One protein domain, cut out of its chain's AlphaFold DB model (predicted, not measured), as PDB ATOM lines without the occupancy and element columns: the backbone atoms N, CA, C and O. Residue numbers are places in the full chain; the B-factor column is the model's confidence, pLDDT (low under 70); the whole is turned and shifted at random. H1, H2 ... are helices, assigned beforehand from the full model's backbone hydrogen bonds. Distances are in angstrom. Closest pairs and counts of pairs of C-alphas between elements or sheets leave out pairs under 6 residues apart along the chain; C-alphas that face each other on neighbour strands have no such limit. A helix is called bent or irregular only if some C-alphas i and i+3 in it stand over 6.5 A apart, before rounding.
ATOM      1  N   ASN A   4      12.572  19.949  -3.528       90.19
ATOM      2  CA  ASN A   4      11.897  21.210  -3.217       90.19
ATOM      3  C   ASN A   4      11.359  21.919  -4.470       90.19
ATOM      4  O   ASN A   4      10.539  22.831  -4.363       90.19
ATOM      5  N   MET A   5      11.812  21.500  -5.655       94.12
ATOM      6  CA  MET A   5      11.393  22.037  -6.949       94.12
ATOM      7  C   MET A   5      10.311  21.184  -7.626       94.12
ATOM      8  O   MET A   5       9.906  21.492  -8.747       94.12
ATOM      9  N   ILE A   6       9.807  20.141  -6.962       94.88
ATOM     10  CA  ILE A   6       8.650  19.373  -7.431       94.88
ATOM     11  C   ILE A   6       7.404  20.261  -7.378       94.88
ATOM     12  O   ILE A   6       7.009  20.727  -6.308       94.88
ATOM     13  N   ALA A   7       6.751  20.484  -8.520       95.12
ATOM     14  CA  ALA A   7       5.459  21.157  -8.543       95.12
ATOM     15  C   ALA A   7       4.322  20.176  -8.273       95.12
ATOM     16  O   ALA A   7       4.327  19.035  -8.737       95.12
ATOM     17  N   MET A   8       3.285  20.662  -7.592       95.88
ATOM     18  CA  MET A   8       2.134  19.842  -7.213       95.88
ATOM     19  C   MET A   8       1.404  19.243  -8.424       95.88
ATOM     20  O   MET A   8       0.854  18.149  -8.320       95.88
ATOM     21  N   CYS A   9       1.449  19.917  -9.577       95.25
ATOM     22  CA  CYS A   9       0.798  19.489 -10.815       95.25
ATOM     23  C   CYS A   9       1.585  18.472 -11.657       95.25
ATOM     24  O   CYS A   9       1.062  18.044 -12.676       95.25
ATOM     25  N   GLY A  10       2.819  18.103 -11.293       95.00
ATOM     26  CA  GLY A  10       3.646  17.197 -12.111       95.00
ATOM     27  C   GLY A  10       4.727  17.889 -12.941       95.00
ATOM     28  O   GLY A  10       5.489  17.234 -13.646       95.00
ATOM     29  N   ALA A  11       4.811  19.218 -12.878       94.94
ATOM     30  CA  ALA A  11       5.903  19.976 -13.479       94.94
ATOM     31  C   ALA A  11       7.129  20.013 -12.554       94.94
ATOM     32  O   ALA A  11       6.999  19.948 -11.333       94.94
ATOM     33  N   TYR A  12       8.322  20.186 -13.118       95.75
ATOM     34  CA  TYR A  12       9.528  20.439 -12.335       95.75
ATOM     35  C   TYR A  12       9.908  21.921 -12.420       95.75
ATOM     36  O   TYR A  12      10.291  22.415 -13.479       95.75
ATOM     37  N   CYS A  13       9.794  22.651 -11.307       93.44
ATOM     38  CA  CYS A  13      10.070  24.091 -11.259       93.44
ATOM     39  C   CYS A  13      11.545  24.435 -11.496       93.44
ATOM     40  O   CYS A  13      11.833  25.573 -11.857       93.44
ATOM     41  N   GLY A  14      12.467  23.486 -11.303       91.81
ATOM     42  CA  GLY A  14      13.896  23.714 -11.532       91.81
ATOM     43  C   GLY A  14      14.240  23.970 -13.001       91.81
ATOM     44  O   GLY A  14      15.213  24.661 -13.268       91.81
ATOM     45  N   ASP A  15      13.393  23.503 -13.920       91.31
ATOM     46  CA  ASP A  15      13.530  23.698 -15.368       91.31
ATOM     47  C   ASP A  15      12.551  24.749 -15.921       91.31
ATOM     48  O   ASP A  15      12.418  24.926 -17.131       91.31
ATOM     49  N   CYS A  16      11.819  25.437 -15.044       89.44
ATOM     50  CA  CYS A  16      10.834  26.425 -15.454       89.44
ATOM     51  C   CYS A  16      11.519  27.741 -15.841       89.44
ATOM     52  O   CYS A  16      12.077  28.429 -14.986       89.44
ATOM     53  N   GLU A  17      11.392  28.146 -17.106       88.44
ATOM     54  CA  GLU A  17      11.975  29.397 -17.614       88.44
ATOM     55  C   GLU A  17      11.472  30.657 -16.886       88.44
ATOM     56  O   GLU A  17      12.173  31.664 -16.808       88.44
ATOM     57  N   TRP A  18      10.260  30.615 -16.325       88.94
ATOM     58  CA  TRP A  18       9.671  31.753 -15.620       88.94
ATOM     59  C   TRP A  18      10.297  31.983 -14.251       88.94
ATOM     60  O   TRP A  18      10.150  33.068 -13.692       88.94
ATOM     61  N   ARG A  19      10.994  30.984 -13.701       90.44
ATOM     62  CA  ARG A  19      11.549  31.045 -12.352       90.44
ATOM     63  C   ARG A  19      12.527  32.204 -12.204       90.44
ATOM     64  O   ARG A  19      12.336  33.050 -11.338       90.44
ATOM     65  N   GLU A  20      13.511  32.270 -13.092       89.31
ATOM     66  CA  GLU A  20      14.514  33.337 -13.092       89.31
ATOM     67  C   GLU A  20      13.911  34.669 -13.549       89.31
ATOM     68  O   GLU A  20      14.149  35.697 -12.922       89.31
ATOM     69  N   LYS A  21      13.041  34.645 -14.570       92.19
ATOM     70  CA  LYS A  21      12.395  35.850 -15.125       92.19
ATOM     71  C   LYS A  21      11.500  36.588 -14.125       92.19
ATOM     72  O   LYS A  21      11.321  37.794 -14.247       92.19
ATOM     73  N   THR A  22      10.908  35.871 -13.173       91.44
ATOM     74  CA  THR A  22       9.922  36.422 -12.222       91.44
ATOM     75  C   THR A  22      10.369  36.323 -10.766       91.44
ATOM     76  O   THR A  22       9.598  36.645  -9.866       91.44
ATOM     77  N   ASN A  23      11.598  35.853 -10.520       90.00
ATOM     78  CA  ASN A  23      12.098  35.496  -9.191       90.00
ATOM     79  C   ASN A  23      11.138  34.558  -8.423       90.00
ATOM     80  O   ASN A  23      10.975  34.651  -7.205       90.00
ATOM     81  N   CYS A  24      10.459  33.662  -9.147       91.62
ATOM     82  CA  CYS A  24       9.495  32.744  -8.556       91.62
ATOM     83  C   CYS A  24      10.233  31.729  -7.661       91.62
ATOM     84  O   CYS A  24      11.182  31.076  -8.107       91.62
ATOM     85  N   PRO A  25       9.812  31.536  -6.399       91.69
ATOM     86  CA  PRO A  25      10.526  30.670  -5.465       91.69
ATOM     87  C   PRO A  25      10.286  29.170  -5.719       91.69
ATOM     88  O   PRO A  25      10.956  28.338  -5.106       91.69
ATOM     89  N   GLY A  26       9.365  28.821  -6.625       92.81
ATOM     90  CA  GLY A  26       8.951  27.450  -6.933       92.81
ATOM     91  C   GLY A  26       7.625  27.074  -6.269       92.81
ATOM     92  O   GLY A  26       7.242  27.638  -5.248       92.81
ATOM     93  N   CYS A  27       6.917  26.096  -6.844       93.88
ATOM     94  CA  CYS A  27       5.523  25.788  -6.502       93.88
ATOM     95  C   CYS A  27       5.292  25.492  -5.008       93.88
ATOM     96  O   CYS A  27       4.334  26.015  -4.441       93.88
ATOM     97  N   GLN A  28       6.185  24.728  -4.368       92.38
ATOM     98  CA  GLN A  28       6.101  24.415  -2.934       92.38
ATOM     99  C   GLN A  28       6.200  25.678  -2.070       92.38
ATOM    100  O   GLN A  28       5.385  25.900  -1.178       92.38
ATOM    101  N   LYS A  29       7.181  26.540  -2.367       94.25
ATOM    102  CA  LYS A  29       7.446  27.768  -1.605       94.25
ATOM    103  C   LYS A  29       6.428  28.871  -1.882       94.25
ATOM    104  O   LYS A  29       6.159  29.674  -1.001       94.25
ATOM    105  N   SER A  30       5.859  28.903  -3.083       93.19
ATOM    106  CA  SER A  30       4.820  29.858  -3.473       93.19
ATOM    107  C   SER A  30       3.497  29.652  -2.731       93.19
ATOM    108  O   SER A  30       2.673  30.559  -2.725       93.19
ATOM    109  N   GLN A  31       3.259  28.482  -2.120       91.75
ATOM    110  CA  GLN A  31       2.029  28.178  -1.372       91.75
ATOM    111  C   GLN A  31       0.750  28.545  -2.148       91.75
ATOM    112  O   GLN A  31      -0.118  29.252  -1.647       91.75
ATOM    113  N   SER A  32       0.650  28.090  -3.401       91.06
ATOM    114  CA  SER A  32      -0.398  28.433  -4.385       91.06
ATOM    115  C   SER A  32      -0.383  29.856  -4.962       91.06
ATOM    116  O   SER A  32      -1.011  30.064  -5.993       91.06
ATOM    117  N   ASN A  33       0.373  30.800  -4.401       93.56
ATOM    118  CA  ASN A  33       0.472  32.171  -4.909       93.56
ATOM    119  C   ASN A  33       1.609  32.289  -5.935       93.56
ATOM    120  O   ASN A  33       2.784  32.431  -5.586       93.56
ATOM    121  N   MET A  34       1.260  32.185  -7.215       91.25
ATOM    122  CA  MET A  34       2.197  32.297  -8.335       91.25
ATOM    123  C   MET A  34       2.254  33.740  -8.846       91.25
ATOM    124  O   MET A  34       1.387  34.557  -8.542       91.25
ATOM    125  N   PHE A  35       3.247  34.055  -9.683       90.06
ATOM    126  CA  PHE A  35       3.385  35.395 -10.274       90.06
ATOM    127  C   PHE A  35       2.176  35.817 -11.130       90.06
ATOM    128  O   PHE A  35       1.935  37.004 -11.312       90.06
ATOM    129  N   TRP A  36       1.422  34.846 -11.655       88.62
ATOM    130  CA  TRP A  36       0.219  35.048 -12.464       88.62
ATOM    131  C   TRP A  36      -1.088  34.958 -11.660       88.62
ATOM    132  O   TRP A  36      -2.163  35.076 -12.240       88.62
ATOM    133  N   GLY A  37      -1.020  34.738 -10.343       92.38
ATOM    134  CA  GLY A  37      -2.187  34.597  -9.470       92.38
ATOM    135  C   GLY A  37      -2.242  33.271  -8.708       92.38
ATOM    136  O   GLY A  37      -1.245  32.553  -8.585       92.38
ATOM    137  N   GLN A  38      -3.417  32.960  -8.153       94.69
ATOM    138  CA  GLN A  38      -3.634  31.750  -7.356       94.69
ATOM    139  C   GLN A  38      -3.743  30.508  -8.253       94.69
ATOM    140  O   GLN A  38      -4.541  30.446  -9.184       94.69
ATOM    141  N   CYS A  39      -2.935  29.492  -7.951       94.69
ATOM    142  CA  CYS A  39      -2.971  28.197  -8.615       94.69
ATOM    143  C   CYS A  39      -3.916  27.242  -7.880       94.69
ATOM    144  O   CYS A  39      -3.563  26.699  -6.831       94.69
ATOM    145  N   GLU A  40      -5.075  26.970  -8.477       94.75
ATOM    146  CA  GLU A  40      -6.097  26.091  -7.890       94.75
ATOM    147  C   GLU A  40      -5.615  24.648  -7.676       94.75
ATOM    148  O   GLU A  40      -5.980  24.011  -6.690       94.75
ATOM    149  N   ILE A  41      -4.732  24.127  -8.541       95.19
ATOM    150  CA  ILE A  41      -4.136  22.794  -8.344       95.19
ATOM    151  C   ILE A  41      -3.262  22.776  -7.092       95.19
ATOM    152  O   ILE A  41      -3.356  21.853  -6.281       95.19
ATOM    153  N   ALA A  42      -2.415  23.796  -6.929       95.44
ATOM    154  CA  ALA A  42      -1.533  23.888  -5.776       95.44
ATOM    155  C   ALA A  42      -2.342  24.073  -4.490       95.44
ATOM    156  O   ALA A  42      -2.130  23.346  -3.525       95.44
ATOM    157  N   LYS A  43      -3.328  24.973  -4.505       96.25
ATOM    158  CA  LYS A  43      -4.257  25.188  -3.393       96.25
ATOM    159  C   LYS A  43      -4.955  23.891  -2.983       96.25
ATOM    160  O   LYS A  43      -4.855  23.486  -1.830       96.25
ATOM    161  N   CYS A  44      -5.551  23.178  -3.940       96.19
ATOM    162  CA  CYS A  44      -6.222  21.904  -3.684       96.19
ATOM    163  C   CYS A  44      -5.266  20.838  -3.116       96.19
ATOM    164  O   CYS A  44      -5.649  20.059  -2.244       96.19
ATOM    165  N   SER A  45      -4.021  20.781  -3.601       95.69
ATOM    166  CA  SER A  45      -3.003  19.856  -3.082       95.69
ATOM    167  C   SER A  45      -2.615  20.199  -1.640       95.69
ATOM    168  O   SER A  45      -2.550  19.298  -0.807       95.69
ATOM    169  N   ILE A  46      -2.420  21.488  -1.334       94.69
ATOM    170  CA  ILE A  46      -2.089  21.992   0.009       94.69
ATOM    171  C   ILE A  46      -3.221  21.695   0.994       94.69
ATOM    172  O   ILE A  46      -2.963  21.139   2.057       94.69
ATOM    173  N   GLU A  47      -4.469  21.998   0.632       95.75
ATOM    174  CA  GLU A  47      -5.653  21.739   1.468       95.75
ATOM    175  C   GLU A  47      -5.820  20.249   1.796       95.75
ATOM    176  O   GLU A  47      -6.280  19.890   2.877       95.75
ATOM    177  N   LYS A  48      -5.404  19.365   0.881       95.19
ATOM    178  CA  LYS A  48      -5.406  17.908   1.083       95.19
ATOM    179  C   LYS A  48      -4.160  17.378   1.799       95.19
ATOM    180  O   LYS A  48      -4.078  16.176   2.037       95.19
ATOM    181  N   GLY A  49      -3.185  18.233   2.114       95.00
ATOM    182  CA  GLY A  49      -1.922  17.832   2.738       95.00
ATOM    183  C   GLY A  49      -1.001  17.028   1.815       95.00
ATOM    184  O   GLY A  49      -0.174  16.250   2.285       95.00
ATOM    185  N   PHE A  50      -1.147  17.172   0.496       94.38
ATOM    186  CA  PHE A  50      -0.321  16.476  -0.483       94.38
ATOM    187  C   PHE A  50       0.830  17.357  -0.966       94.38
ATOM    188  O   PHE A  50       0.610  18.445  -1.502       94.38
ATOM    189  N   ASN A  51       2.052  16.819  -0.905       92.75
ATOM    190  CA  ASN A  51       3.229  17.439  -1.527       92.75
ATOM    191  C   ASN A  51       3.066  17.568  -3.048       92.75
ATOM    192  O   ASN A  51       3.521  18.531  -3.655       92.75
ATOM    193  N   HIS A  52       2.403  16.597  -3.673       95.12
ATOM    194  CA  HIS A  52       2.029  16.649  -5.076       95.12
ATOM    195  C   HIS A  52       0.791  15.801  -5.340       95.12
ATOM    196  O   HIS A  52       0.511  14.828  -4.631       95.12
ATOM    197  N   CYS A  53       0.090  16.089  -6.433       96.50
ATOM    198  CA  CYS A  53      -1.153  15.405  -6.758       96.50
ATOM    199  C   CYS A  53      -0.988  13.908  -7.081       96.50
ATOM    200  O   CYS A  53      -1.988  13.204  -7.155       96.50
ATOM    201  N   GLY A  54       0.240  13.391  -7.194       95.56
ATOM    202  CA  GLY A  54       0.541  11.958  -7.295       95.56
ATOM    203  C   GLY A  54      -0.060  11.120  -6.156       95.56
ATOM    204  O   GLY A  54      -0.420   9.961  -6.355       95.56
ATOM    205  N   HIS A  55      -0.243  11.717  -4.973       95.12
ATOM    206  CA  HIS A  55      -0.887  11.066  -3.827       95.12
ATOM    207  C   HIS A  55      -2.422  11.147  -3.851       95.12
ATOM    208  O   HIS A  55      -3.082  10.504  -3.038       95.12
ATOM    209  N   CYS A  56      -3.007  11.889  -4.794       95.62
ATOM    210  CA  CYS A  56      -4.452  11.960  -4.950       95.62
ATOM    211  C   CYS A  56      -4.998  10.611  -5.441       95.62
ATOM    212  O   CYS A  56      -4.548  10.075  -6.454       95.62
ATOM    213  N   SER A  57      -6.017  10.083  -4.763       93.81
ATOM    214  CA  SER A  57      -6.690   8.836  -5.158       93.81
ATOM    215  C   SER A  57      -7.426   8.941  -6.497       93.81
ATOM    216  O   SER A  57      -7.645   7.931  -7.155       93.81
ATOM    217  N   LYS A  58      -7.778  10.162  -6.914       94.38
ATOM    218  CA  LYS A  58      -8.489  10.450  -8.165       94.38
ATOM    219  C   LYS A  58      -7.553  10.842  -9.316       94.38
ATOM    220  O   LYS A  58      -8.002  11.547 -10.199       94.38
ATOM    221  N   LEU A  59      -6.263  10.501  -9.284       93.88
ATOM    222  CA  LEU A  59      -5.287  10.938 -10.294       93.88
ATOM    223  C   LEU A  59      -5.454  10.210 -11.656       93.88
ATOM    224  O   LEU A  59      -5.410   8.979 -11.661       93.88
ATOM    225  N   PRO A  60      -5.490  10.922 -12.807       92.94
ATOM    226  CA  PRO A  60      -5.669  12.370 -12.944       92.94
ATOM    227  C   PRO A  60      -7.117  12.771 -12.641       92.94
ATOM    228  O   PRO A  60      -8.053  12.167 -13.158       92.94
ATOM    229  N   CYS A  61      -7.302  13.792 -11.800       95.12
ATOM    230  CA  CYS A  61      -8.638  14.328 -11.543       95.12
ATOM    231  C   CYS A  61      -8.981  15.370 -12.606       95.12
ATOM    232  O   CYS A  61      -8.077  15.890 -13.256       95.12
ATOM    233  N   GLU A  62     -10.258  15.719 -12.731       94.62
ATOM    234  CA  GLU A  62     -10.757  16.674 -13.731       94.62
ATOM    235  C   GLU A  62      -9.934  17.973 -13.773       94.62
ATOM    236  O   GLU A  62      -9.330  18.267 -14.796       94.62
ATOM    237  N   ASN A  63      -9.714  18.634 -12.628       92.69
ATOM    238  CA  ASN A  63      -8.899  19.859 -12.562       92.69
ATOM    239  C   ASN A  63      -7.463  19.698 -13.103       92.69
ATOM    240  O   ASN A  63      -6.896  20.636 -13.663       92.69
ATOM    241  N   LEU A  64      -6.834  18.534 -12.892       94.62
ATOM    242  CA  LEU A  64      -5.510  18.262 -13.460       94.62
ATOM    243  C   LEU A  64      -5.611  18.002 -14.954       94.62
ATOM    244  O   LEU A  64      -4.789  18.502 -15.713       94.62
ATOM    245  N   GLN A  65      -6.612  17.226 -15.362       94.38
ATOM    246  CA  GLN A  65      -6.838  16.894 -16.755       94.38
ATOM    247  C   GLN A  65      -7.091  18.154 -17.589       94.38
ATOM    248  O   GLN A  65      -6.527  18.273 -18.674       94.38
ATOM    249  N   ASP A  66      -7.838  19.123 -17.060       93.31
ATOM    250  CA  ASP A  66      -8.063  20.426 -17.688       93.31
ATOM    251  C   ASP A  66      -6.765  21.225 -17.825       93.31
ATOM    252  O   ASP A  66      -6.475  21.774 -18.889       93.31
ATOM    253  N   ALA A  67      -5.926  21.240 -16.785       91.69
ATOM    254  CA  ALA A  67      -4.627  21.907 -16.848       91.69
ATOM    255  C   ALA A  67      -3.660  21.240 -17.837       91.69
ATOM    256  O   ALA A  67      -2.891  21.932 -18.506       91.69
ATOM    257  N   PHE A  68      -3.700  19.911 -17.959       92.75
ATOM    258  CA  PHE A  68      -2.901  19.162 -18.934       92.75
ATOM    259  C   PHE A  68      -3.411  19.382 -20.359       92.75
ATOM    260  O   PHE A  68      -2.626  19.415 -21.301       92.75
ATOM    261  N   ASN A  69      -4.722  19.582 -20.510       92.12
ATOM    262  CA  ASN A  69      -5.367  19.815 -21.793       92.12
ATOM    263  C   ASN A  69      -5.349  21.278 -22.246       92.12
ATOM    264  O   ASN A  69      -5.785  21.544 -23.369       92.12
ATOM    265  N   ASN A  70      -4.860  22.207 -21.420       91.19
ATOM    266  CA  ASN A  70      -4.831  23.626 -21.754       91.19
ATOM    267  C   ASN A  70      -4.144  23.856 -23.125       91.19
ATOM    268  O   ASN A  70      -3.041  23.351 -23.334       91.19
ATOM    269  N   PRO A  71      -4.751  24.608 -24.061       87.81
ATOM    270  CA  PRO A  71      -4.193  24.786 -25.406       87.81
ATOM    271  C   PRO A  71      -2.801  25.434 -25.449       87.81
ATOM    272  O   PRO A  71      -2.017  25.136 -26.344       87.81
ATOM    273  N   GLU A  72      -2.477  26.305 -24.490       86.94
ATOM    274  CA  GLU A  72      -1.228  27.084 -24.475       86.94
ATOM    275  C   GLU A  72      -0.182  26.528 -23.497       86.94
ATOM    276  O   GLU A  72       1.027  26.656 -23.712       86.94
ATOM    277  N   HIS A  73      -0.641  25.922 -22.402       86.50
ATOM    278  CA  HIS A  73       0.181  25.486 -21.266       86.50
ATOM    279  C   HIS A  73       0.029  23.998 -20.925       86.50
ATOM    280  O   HIS A  73       0.543  23.532 -19.895       86.50
ATOM    281  N   GLY A  74      -0.702  23.273 -21.766       89.12
ATOM    282  CA  GLY A  74      -0.854  21.834 -21.703       89.12
ATOM    283  C   GLY A  74       0.408  21.095 -22.123       89.12
ATOM    284  O   GLY A  74       1.381  21.673 -22.616       89.12
ATOM    285  N   ASP A  75       0.368  19.792 -21.904       92.25
ATOM    286  CA  ASP A  75       1.479  18.877 -22.121       92.25
ATOM    287  C   ASP A  75       0.980  17.586 -22.789       92.25
ATOM    288  O   ASP A  75      -0.219  17.395 -22.996       92.25
ATOM    289  N   ASN A  76       1.902  16.711 -23.176       92.38
ATOM    290  CA  ASN A  76       1.617  15.444 -23.847       92.38
ATOM    291  C   ASN A  76       1.560  14.267 -22.850       92.38
ATOM    292  O   ASN A  76       1.719  13.109 -23.240       92.38
ATOM    293  N   GLY A  77       1.326  14.546 -21.561       92.94
ATOM    294  CA  GLY A  77       1.222  13.553 -20.490       92.94
ATOM    295  C   GLY A  77       2.456  13.461 -19.593       92.94
ATOM    296  O   GLY A  77       2.475  12.647 -18.665       92.94
ATOM    297  N   GLU A  78       3.474  14.294 -19.811       95.50
ATOM    298  CA  GLU A  78       4.688  14.322 -18.998       95.50
ATOM    299  C   GLU A  78       4.374  14.653 -17.540       95.50
ATOM    300  O   GLU A  78       4.929  14.022 -16.640       95.50
ATOM    301  N   ARG A  79       3.431  15.573 -17.281       95.50
ATOM    302  CA  ARG A  79       3.026  15.889 -15.904       95.50
ATOM    303  C   ARG A  79       2.437  14.671 -15.203       95.50
ATOM    304  O   ARG A  79       2.792  14.381 -14.063       95.50
ATOM    305  N   LEU A  80       1.573  13.922 -15.887       96.00
ATOM    306  CA  LEU A  80       0.982  12.710 -15.328       96.00
ATOM    307  C   LEU A  80       2.033  11.616 -15.091       96.00
ATOM    308  O   LEU A  80       1.985  10.947 -14.058       96.00
ATOM    309  N   ALA A  81       2.971  11.436 -16.023       96.25
ATOM    310  CA  ALA A  81       4.074  10.493 -15.865       96.25
ATOM    311  C   ALA A  81       4.926  10.849 -14.639       96.25
ATOM    312  O   ALA A  81       5.107  10.013 -13.757       96.25
ATOM    313  N   ASN A  82       5.325  12.117 -14.517       96.75
ATOM    314  CA  ASN A  82       6.096  12.627 -13.387       96.75
ATOM    315  C   ASN A  82       5.386  12.398 -12.049       96.75
ATOM    316  O   ASN A  82       5.995  11.903 -11.106       96.75
ATOM    317  N   LEU A  83       4.080  12.679 -11.961       96.62
ATOM    318  CA  LEU A  83       3.307  12.437 -10.736       96.62
ATOM    319  C   LEU A  83       3.292  10.957 -10.330       96.62
ATOM    320  O   LEU A  83       3.306  10.663  -9.135       96.62
ATOM    321  N   LYS A  84       3.254  10.031 -11.298       96.00
ATOM    322  CA  LYS A  84       3.321   8.584 -11.032       96.00
ATOM    323  C   LYS A  84       4.715   8.172 -10.556       96.00
ATOM    324  O   LYS A  84       4.817   7.477  -9.551       96.00
ATOM    325  N   THR A  85       5.759   8.648 -11.226       95.69
ATOM    326  CA  THR A  85       7.167   8.423 -10.864       95.69
ATOM    327  C   THR A  85       7.461   8.922  -9.445       95.69
ATOM    328  O   THR A  85       7.933   8.164  -8.598       95.69
ATOM    329  N   TRP A  86       7.073  10.155  -9.114       95.31
ATOM    330  CA  TRP A  86       7.329  10.734  -7.789       95.31
ATOM    331  C   TRP A  86       6.521  10.072  -6.677       95.31
ATOM    332  O   TRP A  86       7.028   9.909  -5.568       95.31
ATOM    333  N   LYS A  87       5.300   9.603  -6.971       95.12
ATOM    334  CA  LYS A  87       4.518   8.790  -6.026       95.12
ATOM    335  C   LYS A  87       5.267   7.518  -5.611       95.12
ATOM    336  O   LYS A  87       5.145   7.105  -4.462       95.12
ATOM    337  N   ASN A  88       6.037   6.927  -6.525       93.38
ATOM    338  CA  ASN A  88       6.832   5.724  -6.274       93.38
ATOM    339  C   ASN A  88       8.190   6.019  -5.608       93.38
ATOM    340  O   ASN A  88       8.948   5.092  -5.338       93.38
ATOM    341  N   GLY A  89       8.504   7.288  -5.325       91.62
ATOM    342  CA  GLY A  89       9.766   7.702  -4.708       91.62
ATOM    343  C   GLY A  89      10.940   7.827  -5.683       91.62
ATOM    344  O   GLY A  89      12.065   8.061  -5.249       91.62
TER     345      GLY A  89
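AT A GLANCE: This is residues 4 to 89 of the 100 residues of an uncharacterized protein of bioreactor metagenome (UniProt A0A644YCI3). Five short helices stand round a core of loop chain, with H3, H4 and H5 in an open arc about the inner part of the stretch 4 to 17, and with H1 far out at the opposite end from the loop at Ser 57. H2 stands between that end and H3, and no two of the helices clearly touch. The printed part has 86 residues with five named helices, H1 H2 H3 H4 H5 along the chain, and no named strand; the class is all helix, but under half of the residues, 35 of 86, are in named elements. The whole is compact, with a radius of gyration of the C-alphas of 12.0 A, and rounded, with spans of 33 by 28 by 23 A.

IN THESE COORDINATES: Begin with the longest helix, H5, residues 78 to 87: find C-alpha 78 at (4.688, 14.322, -18.998), and from there the helix runs 14.1 A to C-alpha 87 at (4.518, 8.790, -6.026). Before it in the chain look for H4, residues 62 to 69, which is 10.2 A from first to last C-alpha. Go back further to H3, residues 40 to 47, which is 10.3 A long from first to last C-alpha. H2 is residues 27 to 30, with 5.1 A from first to last C-alpha. H1 is residues 18 to 22; find C-alpha 18 at (9.671, 31.753, -15.620), 5.8 A from C-alpha 22. No helix is bent. Between H2 and H3 a short pairing joins residues 33 to 34 with residues 37 to 38, antiparallel.

HOW THE PARTS SIT: Start again from H5 and go to H4: the two are close but not clearly touching, and their closest C-alphas are those of Phe 68 and Arg 79, 7.4 A apart. Their lines stand at a steep tilt of 48 degrees, and they run opposite ways. From H4 go on to H3, which is close to it but not clearly touching; the closest C-alphas are those of Ile 41 and Leu 64, 7.0 A apart. H3 and H4 run opposite ways at a steep tilt of 39 degrees. H3 and H5 are apart. From H3 look to H2: these are close but not clearly touching, with the C-alphas of Cys 27 and Ala 42 the closest, at 7.3 A. H2 is apart from H4 and H5. H1 is apart from each of the other four helices, and its centre is the farthest from the mean of the C-alphas, at 16.1 A; the centre of H3 is the nearest, at 9.0 A. In the backbones of H1, H3, H4 and H5 every O i to N i+4 pair is within hydrogen-bond range. H2 is too short for such a pair, and its one O i to N i+3 pair is not within range.

THE WHOLE: The two C-alphas farthest apart are those of Lys 21 and Ser 57, 34.5 A, while the first and last printed C-alphas, of Asn 4 and Gly 89, are 13.8 A apart. The printed part runs from 4 to 89 of a chain of 100 residues and has no cut. The link from H3 to H4, residues 48 to 61, is long. The link from H1 to H2 is tight, and those from H2 to H3 and from H4 to H5 are short. Look also at residues 4 to 17, which hold no named element; their C-alphas lie 2 to 15 A from the mean of all C-alphas. The mean pLDDT of the printed part of this model is 93.3, and no printed residue is under 70.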